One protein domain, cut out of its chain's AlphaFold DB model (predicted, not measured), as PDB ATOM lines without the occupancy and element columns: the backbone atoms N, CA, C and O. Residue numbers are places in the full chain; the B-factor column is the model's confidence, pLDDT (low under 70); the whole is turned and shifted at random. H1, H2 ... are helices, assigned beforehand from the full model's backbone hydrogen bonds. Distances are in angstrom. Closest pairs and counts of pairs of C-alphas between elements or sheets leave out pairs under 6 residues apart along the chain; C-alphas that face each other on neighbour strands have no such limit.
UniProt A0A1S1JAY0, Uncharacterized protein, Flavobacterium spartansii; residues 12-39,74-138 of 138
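AT A GLANCE: This is residues 12 to 39 and 74 to 138 of the 138 residues of an uncharacterized protein of Flavobacterium spartansii (UniProt A0A1S1JAY0). H1 and H2 lie side by side, opposite ways, with H3 and H4 at one end and H5 slanting from the other. The printed part has 93 residues with five named helices: all helix. Elongated, 48 by 26 by 21 A, it is only just loose, close to compact: radius of gyration of the C-alphas 15.2 A.

HOW THE PARTS SIT: H1, residues 16 to 34, touches H2, residues 75 to 95, at a shallow tilt, 25 degrees, closest at C-alphas 24 and 85, 4.7 A. H3, residues 97 to 101, is close to H2 but not clearly touching; H4, residues 103 to 113, is near H1. H5, residues 120 to 136, touches H1 with 126 to 130 alone, at a steep tilt, 41 degrees. Every O i to N i+4 pair is within hydrogen-bond range except in H4, 6 of 7.

IN THESE COORDINATES: C-alpha 16 is at (-41.506, 8.866, -22.067), C-alpha 136 at (-16.354, -5.917, 5.339).

THE WHOLE: C-alpha 39 to 74, across the cut, is 12.3 A; pLDDT is under 70 at residues 137 to 138.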
ATOM      1  N   LEU A  12     -36.687  11.820 -30.165       92.38
ATOM      2  CA  LEU A  12     -36.636  10.570 -29.407       92.38
ATOM      3  C   LEU A  12     -36.335  10.811 -27.921       92.38
ATOM      4  O   LEU A  12     -36.878  10.114 -27.070       92.38
ATOM      5  N   LYS A  13     -35.519  11.824 -27.594       91.56
ATOM      6  CA  LYS A  13     -35.171  12.173 -26.204       91.56
ATOM      7  C   LYS A  13     -36.338  12.743 -25.389       91.56
ATOM      8  O   LYS A  13     -36.208  12.899 -24.177       91.56
ATOM      9  N   ASN A  14     -37.436  13.103 -26.051       93.19
ATOM     10  CA  ASN A  14     -38.656  13.589 -25.414       93.19
ATOM     11  C   ASN A  14     -39.691  12.467 -25.228       93.19
ATOM     12  O   ASN A  14     -40.743  12.707 -24.644       93.19
ATOM     13  N   ASP A  15     -39.413  11.252 -25.714       95.31
ATOM     14  CA  ASP A  15     -40.307  10.115 -25.533       95.31
ATOM     15  C   ASP A  15     -40.290   9.628 -24.068       95.31
ATOM     16  O   ASP A  15     -39.209   9.385 -23.517       95.31
ATOM     17  N   PRO A  16     -41.452   9.402 -23.428       96.25
ATOM     18  CA  PRO A  16     -41.506   8.866 -22.067       96.25
ATOM     19  C   PRO A  16     -40.797   7.513 -21.889       96.25
ATOM     20  O   PRO A  16     -40.270   7.222 -20.813       96.25
ATOM     21  N   LEU A  17     -40.741   6.671 -22.927       96.81
ATOM     22  CA  LEU A  17     -39.994   5.409 -22.898       96.81
ATOM     23  C   LEU A  17     -38.480   5.642 -22.896       96.81
ATOM     24  O   LEU A  17     -37.755   4.866 -22.273       96.81
ATOM     25  N   PHE A  18     -38.004   6.716 -23.532       96.88
ATOM     26  CA  PHE A  18     -36.598   7.117 -23.467       96.88
ATOM     27  C   PHE A  18     -36.231   7.576 -22.052       96.88
ATOM     28  O   PHE A  18     -35.221   7.132 -21.507       96.88
ATOM     29  N   GLU A  19     -37.077   8.393 -21.416       95.88
ATOM     30  CA  GLU A  19     -36.885   8.813 -20.020       95.88
ATOM     31  C   GLU A  19     -36.931   7.622 -19.048       95.88
ATOM     32  O   GLU A  19     -36.103   7.509 -18.142       95.88
ATOM     33  N   SER A  20     -37.874   6.698 -19.246       96.56
ATOM     34  CA  SER A  20     -37.985   5.476 -18.443       96.56
ATOM     35  C   SER A  20     -36.731   4.602 -18.556       96.56
ATOM     36  O   SER A  20     -36.178   4.163 -17.543       96.56
ATOM     37  N   MET A  21     -36.227   4.413 -19.781       97.44
ATOM     38  CA  MET A  21     -34.971   3.709 -20.031       97.44
ATOM     39  C   MET A  21     -33.783   4.417 -19.370       97.44
ATOM     40  O   MET A  21     -32.955   3.746 -18.758       97.44
ATOM     41  N   ASP A  22     -33.700   5.747 -19.441       97.44
ATOM     42  CA  ASP A  22     -32.644   6.534 -18.794       97.44
ATOM     43  C   ASP A  22     -32.642   6.377 -17.266       97.44
ATOM     44  O   ASP A  22     -31.601   6.076 -16.676       97.44
ATOM     45  N   LYS A  23     -33.805   6.484 -16.616       96.50
ATOM     46  CA  LYS A  23     -33.921   6.280 -15.162       96.50
ATOM     47  C   LYS A  23     -33.488   4.872 -14.750       96.50
ATOM     48  O   LYS A  23     -32.739   4.715 -13.783       96.50
ATOM     49  N   ALA A  24     -33.924   3.852 -15.492       97.25
ATOM     50  CA  ALA A  24     -33.545   2.465 -15.229       97.25
ATOM     51  C   ALA A  24     -32.045   2.222 -15.470       97.25
ATOM     52  O   ALA A  24     -31.381   1.581 -14.653       97.25
ATOM     53  N   TYR A  25     -31.488   2.795 -16.541       96.94
ATOM     54  CA  TYR A  25     -30.056   2.758 -16.819       96.94
ATOM     55  C   TYR A  25     -29.254   3.428 -15.700       96.94
ATOM     56  O   TYR A  25     -28.238   2.883 -15.279       96.94
ATOM     57  N   ASN A  26     -29.733   4.550 -15.151       96.00
ATOM     58  CA  ASN A  26     -29.061   5.225 -14.045       96.00
ATOM     59  C   ASN A  26     -28.934   4.325 -12.814       96.00
ATOM     60  O   ASN A  26     -27.859   4.244 -12.233       96.00
ATOM     61  N   LYS A  27     -29.998   3.596 -12.454       95.50
ATOM     62  CA  LYS A  27     -29.971   2.641 -11.333       95.50
ATOM     63  C   LYS A  27     -29.036   1.466 -11.568       95.50
ATOM     64  O   LYS A  27     -28.289   1.100 -10.668       95.50
ATOM     65  N   TYR A  28     -29.022   0.930 -12.783       95.50
ATOM     66  CA  TYR A  28     -28.030  -0.069 -13.165       95.50
ATOM     67  C   TYR A  28     -26.594   0.480 -13.054       95.50
ATOM     68  O   TYR A  28     -25.700  -0.212 -12.574       95.50
ATOM     69  N   TRP A  29     -26.366   1.737 -13.437       94.62
ATOM     70  CA  TRP A  29     -25.045   2.363 -13.362       94.62
ATOM     71  C   TRP A  29     -24.600   2.684 -11.932       94.62
ATOM     72  O   TRP A  29     -23.425   2.504 -11.614       94.62
ATOM     73  N   GLU A  30     -25.529   3.071 -11.051       95.00
ATOM     74  CA  GLU A  30     -25.272   3.184  -9.607       95.00
ATOM     75  C   GLU A  30     -24.727   1.855  -9.050       95.00
ATOM     76  O   GLU A  30     -23.727   1.853  -8.331       95.00
ATOM     77  N   ASP A  31     -25.327   0.722  -9.435       93.88
ATOM     78  CA  ASP A  31     -24.853  -0.604  -9.029       93.88
ATOM     79  C   ASP A  31     -23.457  -0.918  -9.600       93.88
ATOM     80  O   ASP A  31     -22.580  -1.379  -8.872       93.88
ATOM     81  N   VAL A  32     -23.203  -0.643 -10.883       91.56
ATOM     82  CA  VAL A  32     -21.887  -0.900 -11.506       91.56
ATOM     83  C   VAL A  32     -20.764  -0.130 -10.803       91.56
ATOM     84  O   VAL A  32     -19.677  -0.670 -10.592       91.56
ATOM     85  N   LEU A  33     -21.027   1.113 -10.396       91.94
ATOM     86  CA  LEU A  33     -20.061   1.934  -9.663       91.94
ATOM     87  C   LEU A  33     -19.829   1.429  -8.237       91.94
ATOM     88  O   LEU A  33     -18.697   1.459  -7.746       91.94
ATOM     89  N   LYS A  34     -20.894   0.960  -7.581       91.38
ATOM     90  CA  LYS A  34     -20.857   0.495  -6.194       91.38
ATOM     91  C   LYS A  34     -20.220  -0.893  -6.039       91.38
ATOM     92  O   LYS A  34     -19.513  -1.116  -5.058       91.38
ATOM     93  N   TYR A  35     -20.409  -1.801  -7.000       87.94
ATOM     94  CA  TYR A  35     -19.966  -3.207  -6.919       87.94
ATOM     95  C   TYR A  35     -19.049  -3.634  -8.087       87.94
ATOM     96  O   TYR A  35     -19.395  -4.542  -8.846       87.94
ATOM     97  N   PRO A  36     -17.869  -3.018  -8.285       72.88
ATOM     98  CA  PRO A  36     -17.045  -3.305  -9.462       72.88
ATOM     99  C   PRO A  36     -16.253  -4.613  -9.367       72.88
ATOM    100  O   PRO A  36     -15.841  -5.138 -10.399       72.88
ATOM    101  N   ARG A  37     -16.002  -5.127  -8.154       74.25
ATOM    102  CA  ARG A  37     -15.368  -6.432  -7.905       74.25
ATOM    103  C   ARG A  37     -15.909  -7.007  -6.600       74.25
ATOM    104  O   ARG A  37     -15.642  -6.445  -5.541       74.25
ATOM    105  N   ASP A  38     -16.678  -8.082  -6.703       81.12
ATOM    106  CA  ASP A  38     -17.148  -8.847  -5.551       81.12
ATOM    107  C   ASP A  38     -16.007  -9.731  -5.013       81.12
ATOM    108  O   ASP A  38     -15.264 -10.337  -5.791       81.12
ATOM    109  N   ASN A  39     -15.867  -9.817  -3.689       82.38
ATOM    110  CA  ASN A  39     -14.912 -10.715  -3.037       82.38
ATOM    111  C   ASN A  39     -15.533 -12.113  -2.930       82.38
ATOM    112  O   ASN A  39     -16.142 -12.476  -1.926       82.38
ATOM    113  N   ASP A  74     -25.477  -7.917  -2.676       93.38
ATOM    114  CA  ASP A  74     -26.752  -7.421  -3.217       93.38
ATOM    115  C   ASP A  74     -27.100  -7.960  -4.621       93.38
ATOM    116  O   ASP A  74     -27.787  -7.295  -5.410       93.38
ATOM    117  N   PHE A  75     -26.625  -9.162  -4.969       94.44
ATOM    118  CA  PHE A  75     -26.786  -9.757  -6.297       94.44
ATOM    119  C   PHE A  75     -28.241  -9.745  -6.783       94.44
ATOM    120  O   PHE A  75     -28.513  -9.341  -7.918       94.44
ATOM    121  N   GLY A  76     -29.196 -10.132  -5.932       95.31
ATOM    122  CA  GLY A  76     -30.605 -10.185  -6.326       95.31
ATOM    123  C   GLY A  76     -31.156  -8.816  -6.732       95.31
ATOM    124  O   GLY A  76     -31.916  -8.708  -7.698       95.31
ATOM    125  N   LYS A  77     -30.745  -7.756  -6.029       95.00
ATOM    126  CA  LYS A  77     -31.119  -6.372  -6.343       95.00
ATOM    127  C   LYS A  77     -30.486  -5.919  -7.661       95.00
ATOM    128  O   LYS A  77     -31.195  -5.394  -8.519       95.00
ATOM    129  N   ARG A  78     -29.189  -6.182  -7.843       94.81
ATOM    130  CA  ARG A  78     -28.422  -5.804  -9.043       94.81
ATOM    131  C   ARG A  78     -29.014  -6.417 -10.310       94.81
ATOM    132  O   ARG A  78     -29.228  -5.724 -11.305       94.81
ATOM    133  N   VAL A  79     -29.369  -7.701 -10.259       95.19
ATOM    134  CA  VAL A  79     -30.027  -8.382 -11.384       95.19
ATOM    135  C   VAL A  79     -31.392  -7.764 -11.691       95.19
ATOM    136  O   VAL A  79     -31.710  -7.559 -12.859       95.19
ATOM    137  N   ARG A  80     -32.195  -7.405 -10.682       96.00
ATOM    138  CA  ARG A  80     -33.492  -6.740 -10.914       96.00
ATOM    139  C   ARG A  80     -33.339  -5.373 -11.577       96.00
ATOM    140  O   ARG A  80     -34.119  -5.069 -12.474       96.00
ATOM    141  N   ASN A  81     -32.338  -4.584 -11.192       97.00
ATOM    142  CA  ASN A  81     -32.056  -3.298 -11.835       97.00
ATOM    143  C   ASN A  81     -31.619  -3.478 -13.298       97.00
ATOM    144  O   ASN A  81     -32.101  -2.759 -14.175       97.00
ATOM    145  N   LEU A  82     -30.787  -4.485 -13.590       96.38
ATOM    146  CA  LEU A  82     -30.435  -4.841 -14.968       96.38
ATOM    147  C   LEU A  82     -31.664  -5.286 -15.777       96.38
ATOM    148  O   LEU A  82     -31.854  -4.824 -16.901       96.38
ATOM    149  N   ILE A  83     -32.518  -6.146 -15.215       96.50
ATOM    150  CA  ILE A  83     -33.763  -6.585 -15.867       96.50
ATOM    151  C   ILE A  83     -34.678  -5.389 -16.135       96.50
ATOM    152  O   ILE A  83     -35.211  -5.278 -17.234       96.50
ATOM    153  N   ALA A  84     -34.835  -4.474 -15.176       97.75
ATOM    154  CA  ALA A  84     -35.645  -3.272 -15.351       97.75
ATOM    155  C   ALA A  84     -35.123  -2.401 -16.505       97.75
ATOM    156  O   ALA A  84     -35.908  -1.961 -17.345       97.75
ATOM    157  N   PHE A  85     -33.802  -2.218 -16.596       97.81
ATOM    158  CA  PHE A  85     -33.177  -1.524 -17.721       97.81
ATOM    159  C   PHE A  85     -33.445  -2.234 -19.055       97.81
ATOM    160  O   PHE A  85     -33.887  -1.593 -20.009       97.81
ATOM    161  N   LYS A  86     -33.254  -3.555 -19.123       97.50
ATOM    162  CA  LYS A  86     -33.497  -4.341 -20.343       97.50
ATOM    163  C   LYS A  86     -34.964  -4.386 -20.755       97.50
ATOM    164  O   LYS A  86     -35.259  -4.337 -21.944       97.50
ATOM    165  N   ALA A  87     -35.882  -4.402 -19.799       97.88
ATOM    166  CA  ALA A  87     -37.310  -4.310 -20.070       97.88
ATOM    167  C   ALA A  87     -37.697  -2.924 -20.608       97.88
ATOM    168  O   ALA A  87     -38.497  -2.833 -21.537       97.88
ATOM    169  N   ALA A  88     -37.134  -1.845 -20.056       97.81
ATOM    170  CA  ALA A  88     -37.367  -0.491 -20.562       97.81
ATOM    171  C   ALA A  88     -36.784  -0.300 -21.974       97.81
ATOM    172  O   ALA A  88     -37.450   0.261 -22.843       97.81
ATOM    173  N   GLU A  89     -35.585  -0.837 -22.219       97.25
ATOM    174  CA  GLU A  89     -34.965  -0.893 -23.545       97.25
ATOM    175  C   GLU A  89     -35.854  -1.640 -24.550       97.25
ATOM    176  O   GLU A  89     -36.141  -1.120 -25.627       97.25
ATOM    177  N   GLU A  90     -36.332  -2.838 -24.203       97.44
ATOM    178  CA  GLU A  90     -37.165  -3.627 -25.113       97.44
ATOM    179  C   GLU A  90     -38.499  -2.930 -25.405       97.44
ATOM    180  O   GLU A  90     -38.924  -2.918 -26.555       97.44
ATOM    181  N   LYS A  91     -39.126  -2.265 -24.424       97.88
ATOM    182  CA  LYS A  91     -40.332  -1.448 -24.664       97.88
ATOM    183  C   LYS A  91     -40.076  -0.327 -25.672       97.88
ATOM    184  O   LYS A  91     -40.894  -0.104 -26.564       97.88
ATOM    185  N   LEU A  92     -38.941   0.365 -25.561       96.94
ATOM    186  CA  LEU A  92     -38.558   1.403 -26.520       96.94
ATOM    187  C   LEU A  92     -38.348   0.813 -27.922       96.94
ATOM    188  O   LEU A  92     -38.792   1.395 -28.908       96.94
ATOM    189  N   PHE A  93     -37.711  -0.354 -28.016       96.06
ATOM    190  CA  PHE A  93     -37.490  -1.053 -29.282       96.06
ATOM    191  C   PHE A  93     -38.749  -1.670 -29.881       96.06
ATOM    192  O   PHE A  93     -38.835  -1.777 -31.096       96.06
ATOM    193  N   GLN A  94     -39.738  -2.043 -29.078       96.81
ATOM    194  CA  GLN A  94     -41.043  -2.452 -29.593       96.81
ATOM    195  C   GLN A  94     -41.761  -1.276 -30.259       96.81
ATOM    196  O   GLN A  94     -42.354  -1.446 -31.319       96.81
ATOM    197  N   LYS A  95     -41.659  -0.072 -29.677       96.06
ATOM    198  CA  LYS A  95     -42.203   1.154 -30.280       96.06
ATOM    199  C   LYS A  95     -41.396   1.623 -31.498       96.06
ATOM    200  O   LYS A  95     -41.975   2.145 -32.445       96.06
ATOM    201  N   TYR A  96     -40.076   1.433 -31.473       94.75
ATOM    202  CA  TYR A  96     -39.144   1.847 -32.528       94.75
ATOM    203  C   TYR A  96     -38.186   0.706 -32.928       94.75
ATOM    204  O   TYR A  96     -37.003   0.730 -32.552       94.75
ATOM    205  N   PRO A  97     -38.662  -0.303 -33.680       93.88
ATOM    206  CA  PRO A  97     -37.883  -1.499 -34.025       93.88
ATOM    207  C   PRO A  97     -36.575  -1.209 -34.764       93.88
ATOM    208  O   PRO A  97     -35.573  -1.902 -34.584       93.88
ATOM    209  N   GLU A  98     -36.531  -0.139 -35.548       92.62
ATOM    210  CA  GLU A  98     -35.355   0.295 -36.294       92.62
ATOM    211  C   GLU A  98     -34.170   0.685 -35.391       92.62
ATOM    212  O   GLU A  98     -33.009   0.588 -35.809       92.62
ATOM    213  N   LEU A  99     -34.431   1.063 -34.131       93.38
ATOM    214  CA  LEU A  99     -33.384   1.306 -33.133       93.38
ATOM    215  C   LEU A  99     -32.718  -0.004 -32.681       93.38
ATOM    216  O   LEU A  99     -31.511  -0.019 -32.426       93.38
ATOM    217  N   LYS A 100     -33.472  -1.112 -32.642       92.50
ATOM    218  CA  LYS A 100     -32.964  -2.454 -32.297       92.50
ATOM    219  C   LYS A 100     -32.026  -3.000 -33.368       92.50
ATOM    220  O   LYS A 100     -31.063  -3.689 -33.035       92.50
ATOM    221  N   VAL A 101     -32.286  -2.673 -34.631       89.25
ATOM    222  CA  VAL A 101     -31.397  -3.000 -35.758       89.25
ATOM    223  C   VAL A 101     -30.132  -2.137 -35.706       89.25
ATOM    224  O   VAL A 101     -29.024  -2.632 -35.892       89.25
ATOM    225  N   ASN A 102     -30.268  -0.856 -35.350       89.44
ATOM    226  CA  ASN A 102     -29.172   0.117 -35.341       89.44
ATOM    227  C   ASN A 102     -28.569   0.379 -33.945       89.44
ATOM    228  O   ASN A 102     -28.153   1.503 -33.648       89.44
ATOM    229  N   LYS A 103     -28.451  -0.648 -33.090       89.81
ATOM    230  CA  LYS A 103     -27.962  -0.506 -31.698       89.81
ATOM    231  C   LYS A 103     -26.639   0.246 -31.576       89.81
ATOM    232  O   LYS A 103     -26.486   1.071 -30.680       89.81
ATOM    233  N   LYS A 104     -25.698  -0.002 -32.498       90.19
ATOM    234  CA  LYS A 104     -24.383   0.663 -32.517       90.19
ATOM    235  C   LYS A 104     -24.487   2.189 -32.629       90.19
ATOM    236  O   LYS A 104     -23.651   2.877 -32.062       90.19
ATOM    237  N   LYS A 105     -25.503   2.711 -33.326       90.12
ATOM    238  CA  LYS A 105     -25.784   4.156 -33.417       90.12
ATOM    239  C   LYS A 105     -26.653   4.639 -32.255       90.12
ATOM    240  O   LYS A 105     -26.452   5.741 -31.750       90.12
ATOM    241  N   PHE A 106     -27.599   3.810 -31.815       94.19
ATOM    242  CA  PHE A 106     -28.532   4.161 -30.750       94.19
ATOM    243  C   PHE A 106     -27.863   4.376 -29.396       94.19
ATOM    244  O   PHE A 106     -28.133   5.390 -28.763       94.19
ATOM    245  N   TYR A 107     -26.969   3.492 -28.953       94.25
ATOM    246  CA  TYR A 107     -26.362   3.637 -27.627       94.25
ATOM    247  C   TYR A 107     -25.519   4.912 -27.461       94.25
ATOM    248  O   TYR A 107     -25.725   5.607 -26.466       94.25
ATOM    249  N   PRO A 108     -24.633   5.292 -28.403       94.62
ATOM    250  CA  PRO A 108     -23.948   6.581 -28.336       94.62
ATOM    251  C   PRO A 108     -24.916   7.768 -28.290       94.62
ATOM    252  O   PRO A 108     -24.734   8.683 -27.488       94.62
ATOM    253  N   TYR A 109     -25.979   7.736 -29.103       95.00
ATOM    254  CA  TYR A 109     -27.025   8.756 -29.067       95.00
ATOM    255  C   TYR A 109     -27.716   8.807 -27.696       95.00
ATOM    256  O   TYR A 109     -27.859   9.887 -27.124       95.00
ATOM    257  N   PHE A 110     -28.115   7.657 -27.154       95.75
ATOM    258  CA  PHE A 110     -28.770   7.540 -25.854       95.75
ATOM    259  C   PHE A 110     -27.886   8.108 -24.741       95.75
ATOM    260  O   PHE A 110     -28.323   8.985 -24.001       95.75
ATOM    261  N   LEU A 111     -26.619   7.688 -24.678       94.25
ATOM    262  CA  LEU A 111     -25.667   8.149 -23.666       94.25
ATOM    263  C   LEU A 111     -25.412   9.659 -23.742       94.25
ATOM    264  O   LEU A 111     -25.284  10.295 -22.701       94.25
ATOM    265  N   LYS A 112     -25.379  10.244 -24.946       94.12
ATOM    266  CA  LYS A 112     -25.195  11.692 -25.133       94.12
ATOM    267  C   LYS A 112     -26.423  12.513 -24.719       94.12
ATOM    268  O   LYS A 112     -26.268  13.651 -24.294       94.12
ATOM    269  N   ASN A 113     -27.629  11.965 -24.873       94.38
ATOM    270  CA  ASN A 113     -28.887  12.706 -24.704       94.38
ATOM    271  C   ASN A 113     -29.661  12.348 -23.427       94.38
ATOM    272  O   ASN A 113     -30.772  12.841 -23.220       94.38
ATOM    273  N   ARG A 114     -29.106  11.484 -22.577       93.12
ATOM    274  CA  ARG A 114     -29.711  11.117 -21.297       93.12
ATOM    275  C   ARG A 114     -29.733  12.297 -20.320       93.12
ATOM    276  O   ARG A 114     -28.800  13.100 -20.303       93.12
ATOM    277  N   ARG A 115     -30.769  12.379 -19.481       91.62
ATOM    278  CA  ARG A 115     -30.955  13.476 -18.508       91.62
ATOM    279  C   ARG A 115     -30.553  13.075 -17.092       91.62
ATOM    280  O   ARG A 115     -30.044  13.890 -16.332       91.62
ATOM    281  N   SER A 116     -30.768  11.817 -16.738       88.12
ATOM    282  CA  SER A 116     -30.514  11.264 -15.413       88.12
ATOM    283  C   SER A 116     -29.035  10.919 -15.308       88.12
ATOM    284  O   SER A 116     -28.645   9.795 -15.587       88.12
ATOM    285  N   GLN A 117     -28.180  11.878 -14.967       88.00
ATOM    286  CA  GLN A 117     -26.759  11.612 -14.728       88.00
ATOM    287  C   GLN A 117     -26.475  11.474 -13.230       88.00
ATOM    288  O   GLN A 117     -27.145  12.079 -12.393       88.00
ATOM    289  N   ILE A 118     -25.478  10.660 -12.882       90.12
ATOM    290  CA  ILE A 118     -25.004  10.548 -11.500       90.12
ATOM    291  C   ILE A 118     -24.142  11.777 -11.225       90.12
ATOM    292  O   ILE A 118     -23.026  11.863 -11.725       90.12
ATOM    293  N   GLY A 119     -24.678  12.729 -10.462       91.75
ATOM    294  CA  GLY A 119     -23.927  13.911 -10.040       91.75
ATOM    295  C   GLY A 119     -22.811  13.577  -9.046       91.75
ATOM    296  O   GLY A 119     -22.832  12.528  -8.394       91.75
ATOM    297  N   ASP A 120     -21.867  14.504  -8.896       93.69
ATOM    298  CA  ASP A 120     -20.637  14.325  -8.111       93.69
ATOM    299  C   ASP A 120     -20.885  13.882  -6.668       93.69
ATOM    300  O   ASP A 120     -20.206  12.990  -6.161       93.69
ATOM    301  N   GLU A 121     -21.880  14.468  -6.001       95.62
ATOM    302  CA  GLU A 121     -22.192  14.132  -4.610       95.62
ATOM    303  C   GLU A 121     -22.663  12.680  -4.480       95.62
ATOM    304  O   GLU A 121     -22.170  11.913  -3.651       95.62
ATOM    305  N   LYS A 122     -23.555  12.248  -5.379       94.31
ATOM    306  CA  LYS A 122     -24.017  10.861  -5.388       94.31
ATOM    307  C   LYS A 122     -22.892   9.900  -5.769       94.31
ATOM    308  O   LYS A 122     -22.802   8.819  -5.192       94.31
ATOM    309  N   MET A 123     -22.020  10.293  -6.697       94.06
ATOM    310  CA  MET A 123     -20.835   9.519  -7.069       94.06
ATOM    311  C   MET A 123     -19.928   9.279  -5.856       94.06
ATOM    312  O   MET A 123     -19.580   8.134  -5.570       94.06
ATOM    313  N   LYS A 124     -19.595  10.330  -5.098       94.50
ATOM    314  CA  LYS A 124     -18.781  10.224  -3.874       94.50
ATOM    315  C   LYS A 124     -19.403   9.264  -2.861       94.50
ATOM    316  O   LYS A 124     -18.699   8.399  -2.340       94.50
ATOM    317  N   GLN A 125     -20.715   9.362  -2.634       95.38
ATOM    318  CA  GLN A 125     -21.439   8.450  -1.742       95.38
ATOM    319  C   GLN A 125     -21.326   6.989  -2.199       95.38
ATOM    320  O   GLN A 125     -20.978   6.123  -1.398       95.38
ATOM    321  N   LEU A 126     -21.545   6.706  -3.488       94.25
ATOM    322  CA  LEU A 126     -21.438   5.347  -4.035       94.25
ATOM    323  C   LEU A 126     -20.017   4.782  -3.913       94.25
ATOM    324  O   LEU A 126     -19.847   3.607  -3.589       94.25
ATOM    325  N   LEU A 127     -18.993   5.610  -4.138       92.50
ATOM    326  CA  LEU A 127     -17.592   5.205  -3.992       92.50
ATOM    327  C   LEU A 127     -17.211   4.939  -2.528       92.50
ATOM    328  O   LEU A 127     -16.449   4.009  -2.250       92.50
ATOM    329  N   LEU A 128     -17.759   5.706  -1.583       92.69
ATOM    330  CA  LEU A 128     -17.581   5.443  -0.155       92.69
ATOM    331  C   LEU A 128     -18.284   4.144   0.266       92.69
ATOM    332  O   LEU A 128     -17.686   3.309   0.945       92.69
ATOM    333  N   GLU A 129     -19.526   3.932  -0.178       91.44
ATOM    334  CA  GLU A 129     -20.259   2.683   0.050       91.44
ATOM    335  C   GLU A 129     -19.499   1.473  -0.514       91.44
ATOM    336  O   GLU A 129     -19.376   0.454   0.168       91.44
ATOM    337  N   ARG A 130     -18.927   1.599  -1.719       89.88
ATOM    338  CA  ARG A 130     -18.041   0.592  -2.320       89.88
ATOM    339  C   ARG A 130     -16.870   0.253  -1.399       89.88
ATOM    340  O   ARG A 130     -16.621  -0.925  -1.151       89.88
ATOM    341  N   LYS A 131     -16.153   1.259  -0.885       87.62
ATOM    342  CA  LYS A 131     -15.027   1.045   0.041       87.62
ATOM    343  C   LYS A 131     -15.474   0.281   1.291       87.62
ATOM    344  O   LYS A 131     -14.809  -0.666   1.698       87.62
ATOM    345  N   ASN A 132     -16.621   0.647   1.863       86.88
ATOM    346  CA  ASN A 132     -17.167  -0.025   3.045       86.88
ATOM    347  C   ASN A 132     -17.525  -1.490   2.776       86.88
ATOM    348  O   ASN A 132     -17.323  -2.334   3.644       86.88
ATOM    349  N   ILE A 133     -18.043  -1.799   1.585       85.19
ATOM    350  CA  ILE A 133     -18.306  -3.183   1.174       85.19
ATOM    351  C   ILE A 133     -16.997  -3.970   1.122       85.19
ATOM    352  O   ILE A 133     -16.912  -5.027   1.734       85.19
ATOM    353  N   GLN A 134     -15.972  -3.422   0.463       81.19
ATOM    354  CA  GLN A 134     -14.675  -4.087   0.315       81.19
ATOM    355  C   GLN A 134     -14.016  -4.393   1.666       81.19
ATOM    356  O   GLN A 134     -13.495  -5.491   1.840       81.19
ATOM    357  N   LEU A 135     -14.091  -3.461   2.624       80.75
ATOM    358  CA  LEU A 135     -13.542  -3.634   3.975       80.75
ATOM    359  C   LEU A 135     -14.265  -4.708   4.797       80.75
ATOM    360  O   LEU A 135     -13.630  -5.384   5.592       80.75
ATOM    361  N   LYS A 136     -15.582  -4.881   4.625       73.56
ATOM    362  CA  LYS A 136     -16.354  -5.917   5.339       73.56
ATOM    363  C   LYS A 136     -16.113  -7.331   4.811       73.56
ATOM    364  O   LYS A 136     -16.508  -8.296   5.453       73.56
ATOM    365  N   THR A 137     -15.556  -7.437   3.611       61.44
ATOM    366  CA  THR A 137     -15.298  -8.701   2.914       61.44
ATOM    367  C   THR A 137     -13.815  -9.094   2.904       61.44
ATOM    368  O   THR A 137     -13.439  -9.962   2.116       61.44
ATOM    369  N   GLN A 138     -12.979  -8.417   3.700       55.62
ATOM    370  CA  GLN A 138     -11.602  -8.811   4.038       55.62
ATOM    371  C   GLN A 138     -11.603  -9.531   5.385       55.62
ATOM    372  O   GLN A 138     -10.815 -10.489   5.514       55.62
TER     373      GLN A 138